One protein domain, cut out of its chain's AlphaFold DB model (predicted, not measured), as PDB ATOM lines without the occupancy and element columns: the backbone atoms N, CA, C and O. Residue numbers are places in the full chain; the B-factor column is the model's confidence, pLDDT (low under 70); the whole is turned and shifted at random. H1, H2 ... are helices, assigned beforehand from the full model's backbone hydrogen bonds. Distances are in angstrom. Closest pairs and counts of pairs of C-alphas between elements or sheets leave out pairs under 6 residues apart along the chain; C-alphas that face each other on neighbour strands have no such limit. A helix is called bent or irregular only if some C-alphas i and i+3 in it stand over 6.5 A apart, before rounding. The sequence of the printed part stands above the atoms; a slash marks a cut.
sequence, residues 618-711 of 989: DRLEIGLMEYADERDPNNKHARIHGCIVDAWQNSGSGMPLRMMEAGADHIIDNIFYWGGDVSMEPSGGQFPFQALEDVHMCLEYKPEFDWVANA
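AT A GLANCE: This is residues 618 to 711 of the 989 residues of an uncharacterized protein of SAR202 cluster bacterium (UniProt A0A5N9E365). Two helical hairpins pack together through H1 and H3: the larger is made of H1 and H2, the smaller of H3 and the short H4, which lies on H3 away from H1. A stretch without named elements, residues 618 to 635, lies at one end of the longest axis, by the start of H1, and a long loop, residues 675 to 688, leads from H2 to H3. The printed part has 94 residues with four named helices, H1 to H4 in chain order, and no named strand; the class is all helix. It is compact and rounded, with a radius of gyration of the C-alphas of 12.4 A and spans of 33 by 27 by 21 A.

IN THESE COORDINATES: H1, residues 636 to 650, begins at C-alpha 636 (141.995, 286.873, 248.548) and is 21.2 A long. H2, residues 657 to 674, measures 23.4 A and is only just irregular: C-alphas 671 and 674 are 6.8 A apart. H3, residues 689 to 698, measures 14.3 A. H4, residues 703 to 709, ends at C-alpha 709 (150.601, 303.482, 255.636) and is irregular, with C-alphas 704 and 707 7.5 A apart.

HOW THE PARTS SIT: H1 and H2 touch, closest at the C-alphas of His 641 and Ala 664, 5.7 A, at a steep tilt of 43 degrees, opposite ways. H1 also touches H3, closest at the C-alphas of Ile 644 and Val 695, 5.7 A, at a steep tilt of 41 degrees. H3 and H4 touch, closest at the C-alphas of Leu 692 and Ala 709, 4.7 A, at a shallow tilt of 29 degrees, opposite ways. The helix packing is only just mostly crossed, with 1 of these 3 pairs at a shallow tilt. H2 and H3 are near each other; H1 and H4 are apart. Every O i to N i+4 pair is within hydrogen-bond range in H1 and H3, against 13 of 14 in H2 and 0 of 3 in H4, where 3 of 4 O i to N i+3 pairs are.

THE WHOLE: The C-alphas farthest apart, of Arg 631 and Asn 710, are 34.2 A apart. The printed part has no cut; the link from H2 to H3 is long. Mean pLDDT of the printed part is 81.0, with residues 630, 633, 652 to 655 and 684 under 70.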
ATOM      1  N   ASP A 618     144.962 283.804 254.640       75.25
ATOM      2  CA  ASP A 618     143.860 282.841 254.674       75.25
ATOM      3  C   ASP A 618     142.913 283.077 255.850       75.25
ATOM      4  O   ASP A 618     141.715 282.797 255.734       75.25
ATOM      5  N   ARG A 619     143.396 283.673 256.943       70.88
ATOM      6  CA  ARG A 619     142.572 284.038 258.108       70.88
ATOM      7  C   ARG A 619     141.907 285.407 257.971       70.88
ATOM      8  O   ARG A 619     140.938 285.678 258.674       70.88
ATOM      9  N   LEU A 620     142.360 286.240 257.034       73.12
ATOM     10  CA  LEU A 620     141.852 287.597 256.864       73.12
ATOM     11  C   LEU A 620     140.476 287.619 256.182       73.12
ATOM     12  O   LEU A 620     140.310 287.123 255.064       73.12
ATOM     13  N   GLU A 621     139.471 288.211 256.823       75.75
ATOM     14  CA  GLU A 621     138.175 288.473 256.186       75.75
ATOM     15  C   GLU A 621     138.228 289.775 255.381       75.75
ATOM     16  O   GLU A 621     138.449 290.844 255.947       75.75
ATOM     17  N   ILE A 622     138.006 289.673 254.064       74.50
ATOM     18  CA  ILE A 622     138.083 290.792 253.113       74.50
ATOM     19  C   ILE A 622     136.784 290.874 252.310       74.50
ATOM     20  O   ILE A 622     136.399 289.921 251.620       74.50
ATOM     21  N   GLY A 623     136.132 292.029 252.379       76.75
ATOM     22  CA  GLY A 623     134.885 292.403 251.714       76.75
ATOM     23  C   GLY A 623     135.043 293.025 250.320       76.75
ATOM     24  O   GLY A 623     134.066 293.539 249.774       76.75
ATOM     25  N   LEU A 624     136.220 292.931 249.693       79.19
ATOM     26  CA  LEU A 624     136.519 293.408 248.329       79.19
ATOM     27  C   LEU A 624     135.921 292.529 247.209       79.19
ATOM     28  O   LEU A 624     136.612 292.077 246.295       79.19
ATOM     29  N   MET A 625     134.617 292.265 247.265       76.44
ATOM     30  CA  MET A 625     133.932 291.399 246.291       76.44
ATOM     31  C   MET A 625     133.865 291.994 244.875       76.44
ATOM     32  O   MET A 625     133.674 291.249 243.919       76.44
ATOM     33  N   GLU A 626     134.035 293.310 244.730       78.94
ATOM     34  CA  GLU A 626     134.106 293.992 243.430       78.94
ATOM     35  C   GLU A 626     135.346 293.587 242.616       78.94
ATOM     36  O   GLU A 626     135.285 293.540 241.390       78.94
ATOM     37  N   TYR A 627     136.431 293.208 243.295       79.06
ATOM     38  CA  TYR A 627     137.703 292.800 242.691       79.06
ATOM     39  C   TYR A 627     137.875 291.273 242.634       79.06
ATOM     40  O   TYR A 627     138.974 290.770 242.411       79.06
ATOM     41  N   ALA A 628     136.804 290.510 242.875       75.88
ATOM     42  CA  ALA A 628     136.845 289.053 242.853       75.88
ATOM     43  C   ALA A 628     137.112 288.517 241.437       75.88
ATOM     44  O   ALA A 628     136.432 288.898 240.484       75.88
ATOM     45  N   ASP A 629     138.065 287.587 241.303       72.44
ATOM     46  CA  ASP A 629     138.263 286.857 240.047       72.44
ATOM     47  C   ASP A 629     137.024 285.989 239.768       72.44
ATOM     48  O   ASP A 629     136.587 285.207 240.612       72.44
ATOM     49  N   GLU A 630     136.461 286.086 238.562       68.81
ATOM     50  CA  GLU A 630     135.326 285.269 238.119       68.81
ATOM     51  C   GLU A 630     135.610 283.756 238.187       68.81
ATOM     52  O   GLU A 630     134.677 282.952 238.262       68.81
ATOM     53  N   ARG A 631     136.885 283.348 238.126       71.19
ATOM     54  CA  ARG A 631     137.310 281.938 238.160       71.19
ATOM     55  C   ARG A 631     137.542 281.408 239.564       71.19
ATOM     56  O   ARG A 631     137.331 280.217 239.787       71.19
ATOM     57  N   ASP A 632     137.965 282.274 240.475       74.25
ATOM     58  CA  ASP A 632     138.139 281.952 241.885       74.25
ATOM     59  C   ASP A 632     137.763 283.164 242.750       74.25
ATOM     60  O   ASP A 632     138.630 283.925 243.188       74.25
ATOM     61  N   PRO A 633     136.458 283.343 243.024       69.50
ATOM     62  CA  PRO A 633     135.974 284.477 243.805       69.50
ATOM     63  C   PRO A 633     136.510 284.495 245.241       69.50
ATOM     64  O   PRO A 633     136.433 285.518 245.920       69.50
ATOM     65  N   ASN A 634     137.041 283.361 245.713       75.38
ATOM     66  CA  ASN A 634     137.603 283.219 247.045       75.38
ATOM     67  C   ASN A 634     139.093 283.576 247.094       75.38
ATOM     68  O   ASN A 634     139.615 283.743 248.197       75.38
ATOM     69  N   ASN A 635     139.764 283.777 245.956       84.44
ATOM     70  CA  ASN A 635     141.168 284.170 245.920       84.44
ATOM     71  C   ASN A 635     141.343 285.576 246.527       84.44
ATOM     72  O   ASN A 635     141.004 286.594 245.922       84.44
ATOM     73  N   LYS A 636     141.800 285.627 247.785       83.75
ATOM     74  CA  LYS A 636     141.995 286.873 248.548       83.75
ATOM     75  C   LYS A 636     143.142 287.694 247.974       83.75
ATOM     76  O   LYS A 636     142.984 288.897 247.808       83.75
ATOM     77  N   HIS A 637     144.228 287.032 247.585       87.31
ATOM     78  CA  HIS A 637     145.382 287.668 246.958       87.31
ATOM     79  C   HIS A 637     144.973 288.455 245.707       87.31
ATOM     80  O   HIS A 637     145.242 289.646 245.605       87.31
ATOM     81  N   ALA A 638     144.244 287.819 244.784       85.06
ATOM     82  CA  ALA A 638     143.783 288.459 243.550       85.06
ATOM     83  C   ALA A 638     142.849 289.657 243.806       85.06
ATOM     84  O   ALA A 638     142.902 290.644 243.077       85.06
ATOM     85  N   ARG A 639     142.023 289.593 244.860       87.31
ATOM     86  CA  ARG A 639     141.124 290.688 245.258       87.31
ATOM     87  C   ARG A 639     141.881 291.902 245.784       87.31
ATOM     88  O   ARG A 639     141.608 293.017 245.346       87.31
ATOM     89  N   ILE A 640     142.827 291.684 246.700       89.06
ATOM     90  CA  ILE A 640     143.677 292.759 247.230       89.06
ATOM     91  C   ILE A 640     144.509 293.354 246.091       89.06
ATOM     92  O   ILE A 640     144.531 294.569 245.920       89.06
ATOM     93  N   HIS A 641     145.123 292.502 245.266       91.50
ATOM     94  CA  HIS A 641     145.918 292.915 244.108       91.50
ATOM     95  C   HIS A 641     145.120 293.796 243.147       91.50
ATOM     96  O   HIS A 641     145.550 294.903 242.822       91.50
ATOM     97  N   GLY A 642     143.920 293.349 242.762       87.62
ATOM     98  CA  GLY A 642     143.028 294.104 241.886       87.62
ATOM     99  C   GLY A 642     142.645 295.468 242.462       87.62
ATOM    100  O   GLY A 642     142.646 296.454 241.724       87.62
ATOM    101  N   CYS A 643     142.391 295.542 243.772       91.75
ATOM    102  CA  CYS A 643     142.121 296.803 244.457       91.75
ATOM    103  C   CYS A 643     143.334 297.744 244.426       91.75
ATOM    104  O   CYS A 643     143.185 298.904 244.047       91.75
ATOM    105  N   ILE A 644     144.534 297.258 244.768       91.00
ATOM    106  CA  ILE A 644     145.753 298.083 244.820       91.00
ATOM    107  C   ILE A 644     146.081 298.647 243.435       91.00
ATOM    108  O   ILE A 644     146.350 299.840 243.295       91.00
ATOM    109  N   VAL A 645     146.030 297.810 242.394       90.06
ATOM    110  CA  VAL A 645     146.325 298.238 241.019       90.06
ATOM    111  C   VAL A 645     145.330 299.300 240.546       90.06
ATOM    112  O   VAL A 645     145.743 300.293 239.944       90.06
ATOM    113  N   ASP A 646     144.038 299.132 240.839       88.75
ATOM    114  CA  ASP A 646     143.007 300.117 240.500       88.75
ATOM    115  C   ASP A 646     143.185 301.421 241.299       88.75
ATOM    116  O   ASP A 646     143.151 302.513 240.726       88.75
ATOM    117  N   ALA A 647     143.479 301.332 242.599       87.50
ATOM    118  CA  ALA A 647     143.746 302.486 243.453       87.50
ATOM    119  C   ALA A 647     144.952 303.297 242.949       87.50
ATOM    120  O   ALA A 647     144.821 304.495 242.703       87.50
ATOM    121  N   TRP A 648     146.084 302.647 242.660       88.06
ATOM    122  CA  TRP A 648     147.290 303.301 242.136       88.06
ATOM    123  C   TRP A 648     147.130 303.865 240.724       88.06
ATOM    124  O   TRP A 648     147.775 304.859 240.358       88.06
ATOM    125  N   GLN A 649     146.275 303.244 239.911       84.19
ATOM    126  CA  GLN A 649     145.922 303.757 238.594       84.19
ATOM    127  C   GLN A 649     145.066 305.029 238.710       84.19
ATOM    128  O   GLN A 649     145.262 305.973 237.935       84.19
ATOM    129  N   ASN A 650     144.158 305.078 239.688       80.25
ATOM    130  CA  ASN A 650     143.243 306.195 239.922       80.25
ATOM    131  C   ASN A 650     143.869 307.342 240.737       80.25
ATOM    132  O   ASN A 650     143.499 308.500 240.523       80.25
ATOM    133  N   SER A 651     144.857 307.065 241.595       70.31
ATOM    134  CA  SER A 651     145.610 308.076 242.358       70.31
ATOM    135  C   SER A 651     146.661 308.816 241.519       70.31
ATOM    136  O   SER A 651     147.244 309.808 241.959       70.31
ATOM    137  N   GLY A 652     146.846 308.416 240.254       63.25
ATOM    138  CA  GLY A 652     147.675 309.141 239.290       63.25
ATOM    139  C   GLY A 652     149.174 308.901 239.464       63.25
ATOM    140  O   GLY A 652     149.967 309.769 239.093       63.25
ATOM    141  N   SER A 653     149.562 307.726 239.974       59.78
ATOM    142  CA  SER A 653     150.955 307.328 240.248       59.78
ATOM    143  C   SER A 653     151.917 307.480 239.056       59.78
ATOM    144  O   SER A 653     153.126 307.606 239.236       59.78
ATOM    145  N   GLY A 654     151.407 307.485 237.817       60.94
ATOM    146  CA  GLY A 654     152.210 307.631 236.596       60.94
ATOM    147  C   GLY A 654     153.044 306.392 236.242       60.94
ATOM    148  O   GLY A 654     153.782 306.418 235.253       60.94
ATOM    149  N   MET A 655     152.911 305.310 237.013       68.25
ATOM    150  CA  MET A 655     153.592 304.042 236.781       68.25
ATOM    151  C   MET A 655     152.938 303.263 235.624       68.25
ATOM    152  O   MET A 655     151.713 303.240 235.491       68.25
ATOM    153  N   PRO A 656     153.722 302.601 234.749       76.94
ATOM    154  CA  PRO A 656     153.181 301.645 233.788       76.94
ATOM    155  C   PRO A 656     152.414 300.518 234.495       76.94
ATOM    156  O   PRO A 656     152.874 300.029 235.520       76.94
ATOM    157  N   LEU A 657     151.319 300.030 233.896       77.56
ATOM    158  CA  LEU A 657     150.471 298.973 234.478       77.56
ATOM    159  C   LEU A 657     151.267 297.762 234.987       77.56
ATOM    160  O   LEU A 657     151.057 297.324 236.105       77.56
ATOM    161  N   ARG A 658     152.262 297.291 234.227       78.12
ATOM    162  CA  ARG A 658     153.125 296.172 234.648       78.12
ATOM    163  C   ARG A 658     153.950 296.440 235.907       78.12
ATOM    164  O   ARG A 658     154.298 295.499 236.603       78.12
ATOM    165  N   MET A 659     154.340 297.692 236.144       78.06
ATOM    166  CA  MET A 659     155.069 298.073 237.357       78.06
ATOM    167  C   MET A 659     154.114 298.185 238.546       78.06
ATOM    168  O   MET A 659     154.497 297.799 239.639       78.06
ATOM    169  N   MET A 660     152.873 298.631 238.321       81.81
ATOM    170  CA  MET A 660     151.830 298.616 239.352       81.81
ATOM    171  C   MET A 660     151.443 297.185 239.733       81.81
ATOM    172  O   MET A 660     151.404 296.878 240.912       81.81
ATOM    173  N   GLU A 661     151.243 296.296 238.756       84.38
ATOM    174  CA  GLU A 661     150.957 294.874 239.002       84.38
ATOM    175  C   GLU A 661     152.085 294.208 239.806       84.38
ATOM    176  O   GLU A 661     151.818 293.602 240.837       84.38
ATOM    177  N   ALA A 662     153.345 294.383 239.386       84.12
ATOM    178  CA  ALA A 662     154.493 293.805 240.088       84.12
ATOM    179  C   ALA A 662     154.745 294.440 241.468       84.12
ATOM    180  O   ALA A 662     155.216 293.766 242.377       84.12
ATOM    181  N   GLY A 663     154.463 295.735 241.624       85.69
ATOM    182  CA  GLY A 663     154.557 296.425 242.909       85.69
ATOM    183  C   GLY A 663     153.466 295.987 243.884       85.69
ATOM    184  O   GLY A 663     153.747 295.833 245.067       85.69
ATOM    185  N   ALA A 664     152.249 295.748 243.388       87.88
ATOM    186  CA  ALA A 664     151.136 295.252 244.188       87.88
ATOM    187  C   ALA A 664     151.411 293.826 244.679       87.88
ATOM    188  O   ALA A 664     151.272 293.577 245.871       87.88
ATOM    189  N   ASP A 665     151.883 292.935 243.796       88.19
ATOM    190  CA  ASP A 665     152.329 291.586 244.181       88.19
ATOM    191  C   ASP A 665     153.426 291.665 245.255       88.19
ATOM    192  O   ASP A 665     153.295 291.076 246.319       88.19
ATOM    193  N   HIS A 666     154.457 292.487 245.036       87.69
ATOM    194  CA  HIS A 666     155.567 292.636 245.980       87.69
ATOM    195  C   HIS A 666     155.139 293.126 247.372       87.69
ATOM    196  O   HIS A 666     155.660 292.650 248.378       87.69
ATOM    197  N   ILE A 667     154.212 294.085 247.459       89.06
ATOM    198  CA  ILE A 667     153.718 294.561 248.758       89.06
ATOM    199  C   ILE A 667     152.870 293.488 249.443       89.06
ATOM    200  O   ILE A 667     153.050 293.262 250.636       89.06
ATOM    201  N   ILE A 668     151.975 292.816 248.714       89.19
ATOM    202  CA  ILE A 668     151.158 291.731 249.278       89.19
ATOM    203  C   ILE A 668     152.070 290.611 249.791       89.19
ATOM    204  O   ILE A 668     151.887 290.147 250.919       89.19
ATOM    205  N   ASP A 669     153.095 290.253 249.018       88.25
ATOM    206  CA  ASP A 669     154.078 289.248 249.404       88.25
ATOM    207  C   ASP A 669     154.864 289.662 250.649       88.25
ATOM    208  O   ASP A 669     155.008 288.869 251.577       88.25
ATOM    209  N   ASN A 670     155.303 290.918 250.737       86.75
ATOM    210  CA  ASN A 670     155.997 291.416 251.923       86.75
ATOM    211  C   ASN A 670     155.111 291.491 253.167       86.75
ATOM    212  O   ASN A 670     155.628 291.275 254.260       86.75
ATOM    213  N   ILE A 671     153.815 291.775 253.023       85.88
ATOM    214  CA  ILE A 671     152.881 291.846 254.153       85.88
ATOM    215  C   ILE A 671     152.564 290.448 254.686       85.88
ATOM    216  O   ILE A 671     152.635 290.235 255.891       85.88
ATOM    217  N   PHE A 672     152.203 289.501 253.814       86.31
ATOM    218  CA  PHE A 672     151.633 288.222 254.253       86.31
ATOM    219  C   PHE A 672     152.617 287.055 254.235       86.31
ATOM    220  O   PHE A 672     152.472 286.142 255.043       86.31
ATOM    221  N   TYR A 673     153.615 287.066 253.350       86.38
ATOM    222  CA  TYR A 673     154.493 285.913 253.144       86.38
ATOM    223  C   TYR A 673     155.914 286.175 253.650       86.38
ATOM    224  O   TYR A 673     156.384 285.465 254.534       86.38
ATOM    225  N   TRP A 674     156.602 287.195 253.138       84.06
ATOM    226  CA  TRP A 674     158.033 287.408 253.385       84.06
ATOM    227  C   TRP A 674     158.345 288.252 254.627       84.06
ATOM    228  O   TRP A 674     159.478 288.208 255.105       84.06
ATOM    229  N   GLY A 675     157.391 289.039 255.142       78.00
ATOM    230  CA  GLY A 675     157.604 289.958 256.274       78.00
ATOM    231  C   GLY A 675     158.673 291.031 255.998       78.00
ATOM    232  O   GLY A 675     159.476 291.404 256.867       78.00
ATOM    233  N   GLY A 676     158.740 291.474 254.742       77.75
ATOM    234  CA  GLY A 676     159.729 292.419 254.229       77.75
ATOM    235  C   GLY A 676     159.372 293.886 254.473       77.75
ATOM    236  O   GLY A 676     158.323 294.223 255.015       77.75
ATOM    237  N   ASP A 677     160.275 294.779 254.073       79.75
ATOM    238  CA  ASP A 677     160.038 296.223 254.120       79.75
ATOM    239  C   ASP A 677     159.104 296.649 252.972       79.75
ATOM    240  O   ASP A 677     159.454 296.548 251.794       79.75
ATOM    241  N   VAL A 678     157.909 297.134 253.317       86.12
ATOM    242  CA  VAL A 678     156.894 297.588 252.349       86.12
ATOM    243  C   VAL A 678     157.152 299.000 251.826       86.12
ATOM    244  O   VAL A 678     156.510 299.421 250.867       86.12
ATOM    245  N   SER A 679     158.095 299.740 252.418       81.50
ATOM    246  CA  SER A 679     158.428 301.101 251.990       81.50
ATOM    247  C   SER A 679     159.198 301.140 250.665       81.50
ATOM    248  O   SER A 679     159.234 302.180 250.001       81.50
ATOM    249  N   MET A 680     159.787 300.011 250.257       79.56
ATOM    250  CA  MET A 680     160.658 299.897 249.090       79.56
ATOM    251  C   MET A 680     159.948 299.249 247.895       79.56
ATOM    252  O   MET A 680     159.364 298.170 247.981       79.56
ATOM    253  N   GLU A 681     160.063 299.890 246.738       78.56
ATOM    254  CA  GLU A 681     159.668 299.337 245.449       78.56
ATOM    255  C   GLU A 681     160.632 298.227 244.995       78.56
ATOM    256  O   GLU A 681     161.840 298.320 245.246       78.56
ATOM    257  N   PRO A 682     160.173 297.274 244.159       72.56
ATOM    258  CA  PRO A 682     161.050 296.296 243.502       72.56
ATOM    259  C   PRO A 682     162.198 296.932 242.694       72.56
ATOM    260  O   PRO A 682     163.240 296.319 242.469       72.56
ATOM    261  N   SER A 683     162.010 298.170 242.226       71.44
ATOM    262  CA  SER A 683     163.006 298.979 241.510       71.44
ATOM    263  C   SER A 683     164.121 299.547 242.399       71.44
ATOM    264  O   SER A 683     165.082 300.099 241.859       71.44
ATOM    265  N   GLY A 684     163.992 299.460 243.727       68.00
ATOM    266  CA  GLY A 684     164.883 300.094 244.706       68.00
ATOM    267  C   GLY A 684     164.575 301.571 244.995       68.00
ATOM    268  O   GLY A 684     165.409 302.263 245.578       68.00
ATOM    269  N   GLY A 685     163.419 302.077 244.544       75.12
ATOM    270  CA  GLY A 685     162.859 303.372 244.961       75.12
ATOM    271  C   GLY A 685     161.978 303.225 246.206       75.12
ATOM    272  O   GLY A 685     161.678 302.107 246.596       75.12
ATOM    273  N   GLN A 686     161.551 304.329 246.823       80.56
ATOM    274  CA  GLN A 686     160.557 304.292 247.905       80.56
ATOM    275  C   GLN A 686     159.162 304.583 247.359       80.56
ATOM    276  O   GLN A 686     159.004 305.505 246.551       80.56
ATOM    277  N   PHE A 687     158.155 303.854 247.841       81.88
ATOM    278  CA  PHE A 687     156.763 304.184 247.548       81.88
ATOM    279  C   PHE A 687     156.405 305.555 248.145       81.88
ATOM    280  O   PHE A 687     156.888 305.910 249.219       81.88
ATOM    281  N   PRO A 688     155.567 306.370 247.483       81.25
ATOM    282  CA  PRO A 688     155.029 307.572 248.104       81.25
ATOM    283  C   PRO A 688     154.002 307.199 249.181       81.25
ATOM    284  O   PRO A 688     153.270 306.226 249.020       81.25
ATOM    285  N   PHE A 689     153.868 308.032 250.219       82.12
ATOM    286  CA  PHE A 689     152.878 307.846 251.294       82.12
ATOM    287  C   PHE A 689     151.470 307.524 250.764       82.12
ATOM    288  O   PHE A 689     150.851 306.572 251.213       82.12
ATOM    289  N   GLN A 690     151.008 308.245 249.732       82.81
ATOM    290  CA  GLN A 690     149.691 308.006 249.130       82.81
ATOM    291  C   GLN A 690     149.535 306.582 248.578       82.81
ATOM    292  O   GLN A 690     148.461 306.009 248.681       82.81
ATOM    293  N   ALA A 691     150.592 305.998 248.003       84.25
ATOM    294  CA  ALA A 691     150.527 304.634 247.486       84.25
ATOM    295  C   ALA A 691     150.415 303.608 248.621       84.25
ATOM    296  O   ALA A 691     149.724 302.610 248.456       84.25
ATOM    297  N   LEU A 692     151.051 303.862 249.768       87.69
ATOM    298  CA  LEU A 692     150.935 303.018 250.958       87.69
ATOM    299  C   LEU A 692     149.571 303.185 251.651       87.69
ATOM    300  O   LEU A 692     148.983 302.201 252.093       87.69
ATOM    301  N   GLU A 693     149.021 304.402 251.671       87.06
ATOM    302  CA  GLU A 693     147.650 304.675 252.125       87.06
ATOM    303  C   GLU A 693     146.609 303.980 251.229       87.06
ATOM    304  O   GLU A 693     145.644 303.402 251.727       87.06
ATOM    305  N   ASP A 694     146.836 303.962 249.911       88.25
ATOM    306  CA  ASP A 694     146.002 303.228 248.953       88.25
ATOM    307  C   ASP A 694     146.029 301.710 249.230       88.25
ATOM    308  O   ASP A 694     145.002 301.036 249.125       88.25
ATOM    309  N   VAL A 695     147.179 301.159 249.641       88.44
ATOM    310  CA  VAL A 695     147.280 299.751 250.066       88.44
ATOM    311  C   VAL A 695     146.507 299.511 251.361       88.44
ATOM    312  O   VAL A 695     145.740 298.553 251.439       88.44
ATOM    313  N   HIS A 696     146.653 300.381 252.362       89.50
ATOM    314  CA  HIS A 696     145.923 300.271 253.630       89.50
ATOM    315  C   HIS A 696     144.402 300.355 253.434       89.50
ATOM    316  O   HIS A 696     143.656 299.580 254.031       89.50
ATOM    317  N   MET A 697     143.938 301.200 252.509       89.00
ATOM    318  CA  MET A 697     142.541 301.243 252.065       89.00
ATOM    319  C   MET A 697     142.081 299.903 251.476       89.00
ATOM    320  O   MET A 697     140.986 299.437 251.789       89.00
ATOM    321  N   CYS A 698     142.903 299.266 250.641       88.81
ATOM    322  CA  CYS A 698     142.613 297.946 250.072       88.81
ATOM    323  C   CYS A 698     142.706 296.804 251.095       88.81
ATOM    324  O   CYS A 698     142.176 295.718 250.869       88.81
ATOM    325  N   LEU A 699     143.313 297.056 252.250       87.94
ATOM    326  CA  LEU A 699     143.230 296.207 253.438       87.94
ATOM    327  C   LEU A 699     142.066 296.619 254.358       87.94
ATOM    328  O   LEU A 699     141.988 296.187 255.504       87.94
ATOM    329  N   GLU A 700     141.133 297.423 253.837       84.00
ATOM    330  CA  GLU A 700     139.913 297.910 254.490       84.00
ATOM    331  C   GLU A 700     140.156 298.782 255.727       84.00
ATOM    332  O   GLU A 700     139.311 298.823 256.623       84.00
ATOM    333  N   TYR A 701     141.294 299.484 255.784       81.38
ATOM    334  CA  TYR A 701     141.717 300.276 256.948       81.38
ATOM    335  C   TYR A 701     141.697 299.473 258.255       81.38
ATOM    336  O   TYR A 701     141.402 299.996 259.332       81.38
ATOM    337  N   LYS A 702     141.945 298.170 258.148       77.25
ATOM    338  CA  LYS A 702     142.028 297.294 259.304       77.25
ATOM    339  C   LYS A 702     143.252 297.688 260.145       77.25
ATOM    340  O   LYS A 702     144.332 297.851 259.566       77.25
ATOM    341  N   PRO A 703     143.103 297.847 261.472       72.06
ATOM    342  CA  PRO A 703     144.176 298.413 262.277       72.06
ATOM    343  C   PRO A 703     145.442 297.542 262.353       72.06
ATOM    344  O   PRO A 703     146.530 298.067 262.560       72.06
ATOM    345  N   GLU A 704     145.360 296.233 262.080       70.50
ATOM    346  CA  GLU A 704     146.530 295.346 262.001       70.50
ATOM    347  C   GLU A 704     147.464 295.676 260.818       70.50
ATOM    348  O   GLU A 704     148.594 295.194 260.767       70.50
ATOM    349  N   PHE A 705     147.019 296.530 259.889       83.19
ATOM    350  CA  PHE A 705     147.795 297.006 258.744       83.19
ATOM    351  C   PHE A 705     148.079 298.513 258.781       83.19
ATOM    352  O   PHE A 705     148.583 299.051 257.794       83.19
ATOM    353  N   ASP A 706     147.815 299.203 259.899       81.88
ATOM    354  CA  ASP A 706     148.123 300.637 260.048       81.88
ATOM    355  C   ASP A 706     149.614 300.935 259.809       81.88
ATOM    356  O   ASP A 706     149.977 301.997 259.300       81.88
ATOM    357  N   TRP A 707     150.489 299.972 260.104       83.56
ATOM    358  CA  TRP A 707     151.931 300.075 259.871       83.56
ATOM    359  C   TRP A 707     152.299 300.216 258.393       83.56
ATOM    360  O   TRP A 707     153.339 300.787 258.077       83.56
ATOM    361  N   VAL A 708     151.447 299.751 257.473       85.75
ATOM    362  CA  VAL A 708     151.704 299.827 256.030       85.75
ATOM    363  C   VAL A 708     151.702 301.281 255.569       85.75
ATOM    364  O   VAL A 708     152.645 301.716 254.911       85.75
ATOM    365  N   ALA A 709     150.688 302.057 255.962       85.19
ATOM    366  CA  ALA A 709     150.601 303.482 255.636       85.19
ATOM    367  C   ALA A 709     151.723 304.298 256.306       85.19
ATOM    368  O   ALA A 709     152.197 305.286 255.743       85.19
ATOM    369  N   ASN A 710     152.181 303.850 257.477       84.12
ATOM    370  CA  ASN A 710     153.186 304.529 258.291       84.12
ATOM    371  C   ASN A 710     154.609 303.967 258.121       84.12
ATOM    372  O   ASN A 710     155.510 304.356 258.855       84.12
ATOM    373  N   ALA A 711     154.864 303.115 257.122       82.94
ATOM    374  CA  ALA A 711     156.173 302.475 256.930       82.94
ATOM    375  C   ALA A 711     157.329 303.464 256.661       82.94
ATOM    376  O   ALA A 711     158.500 303.112 256.778       82.94
TER     377      ALA A 711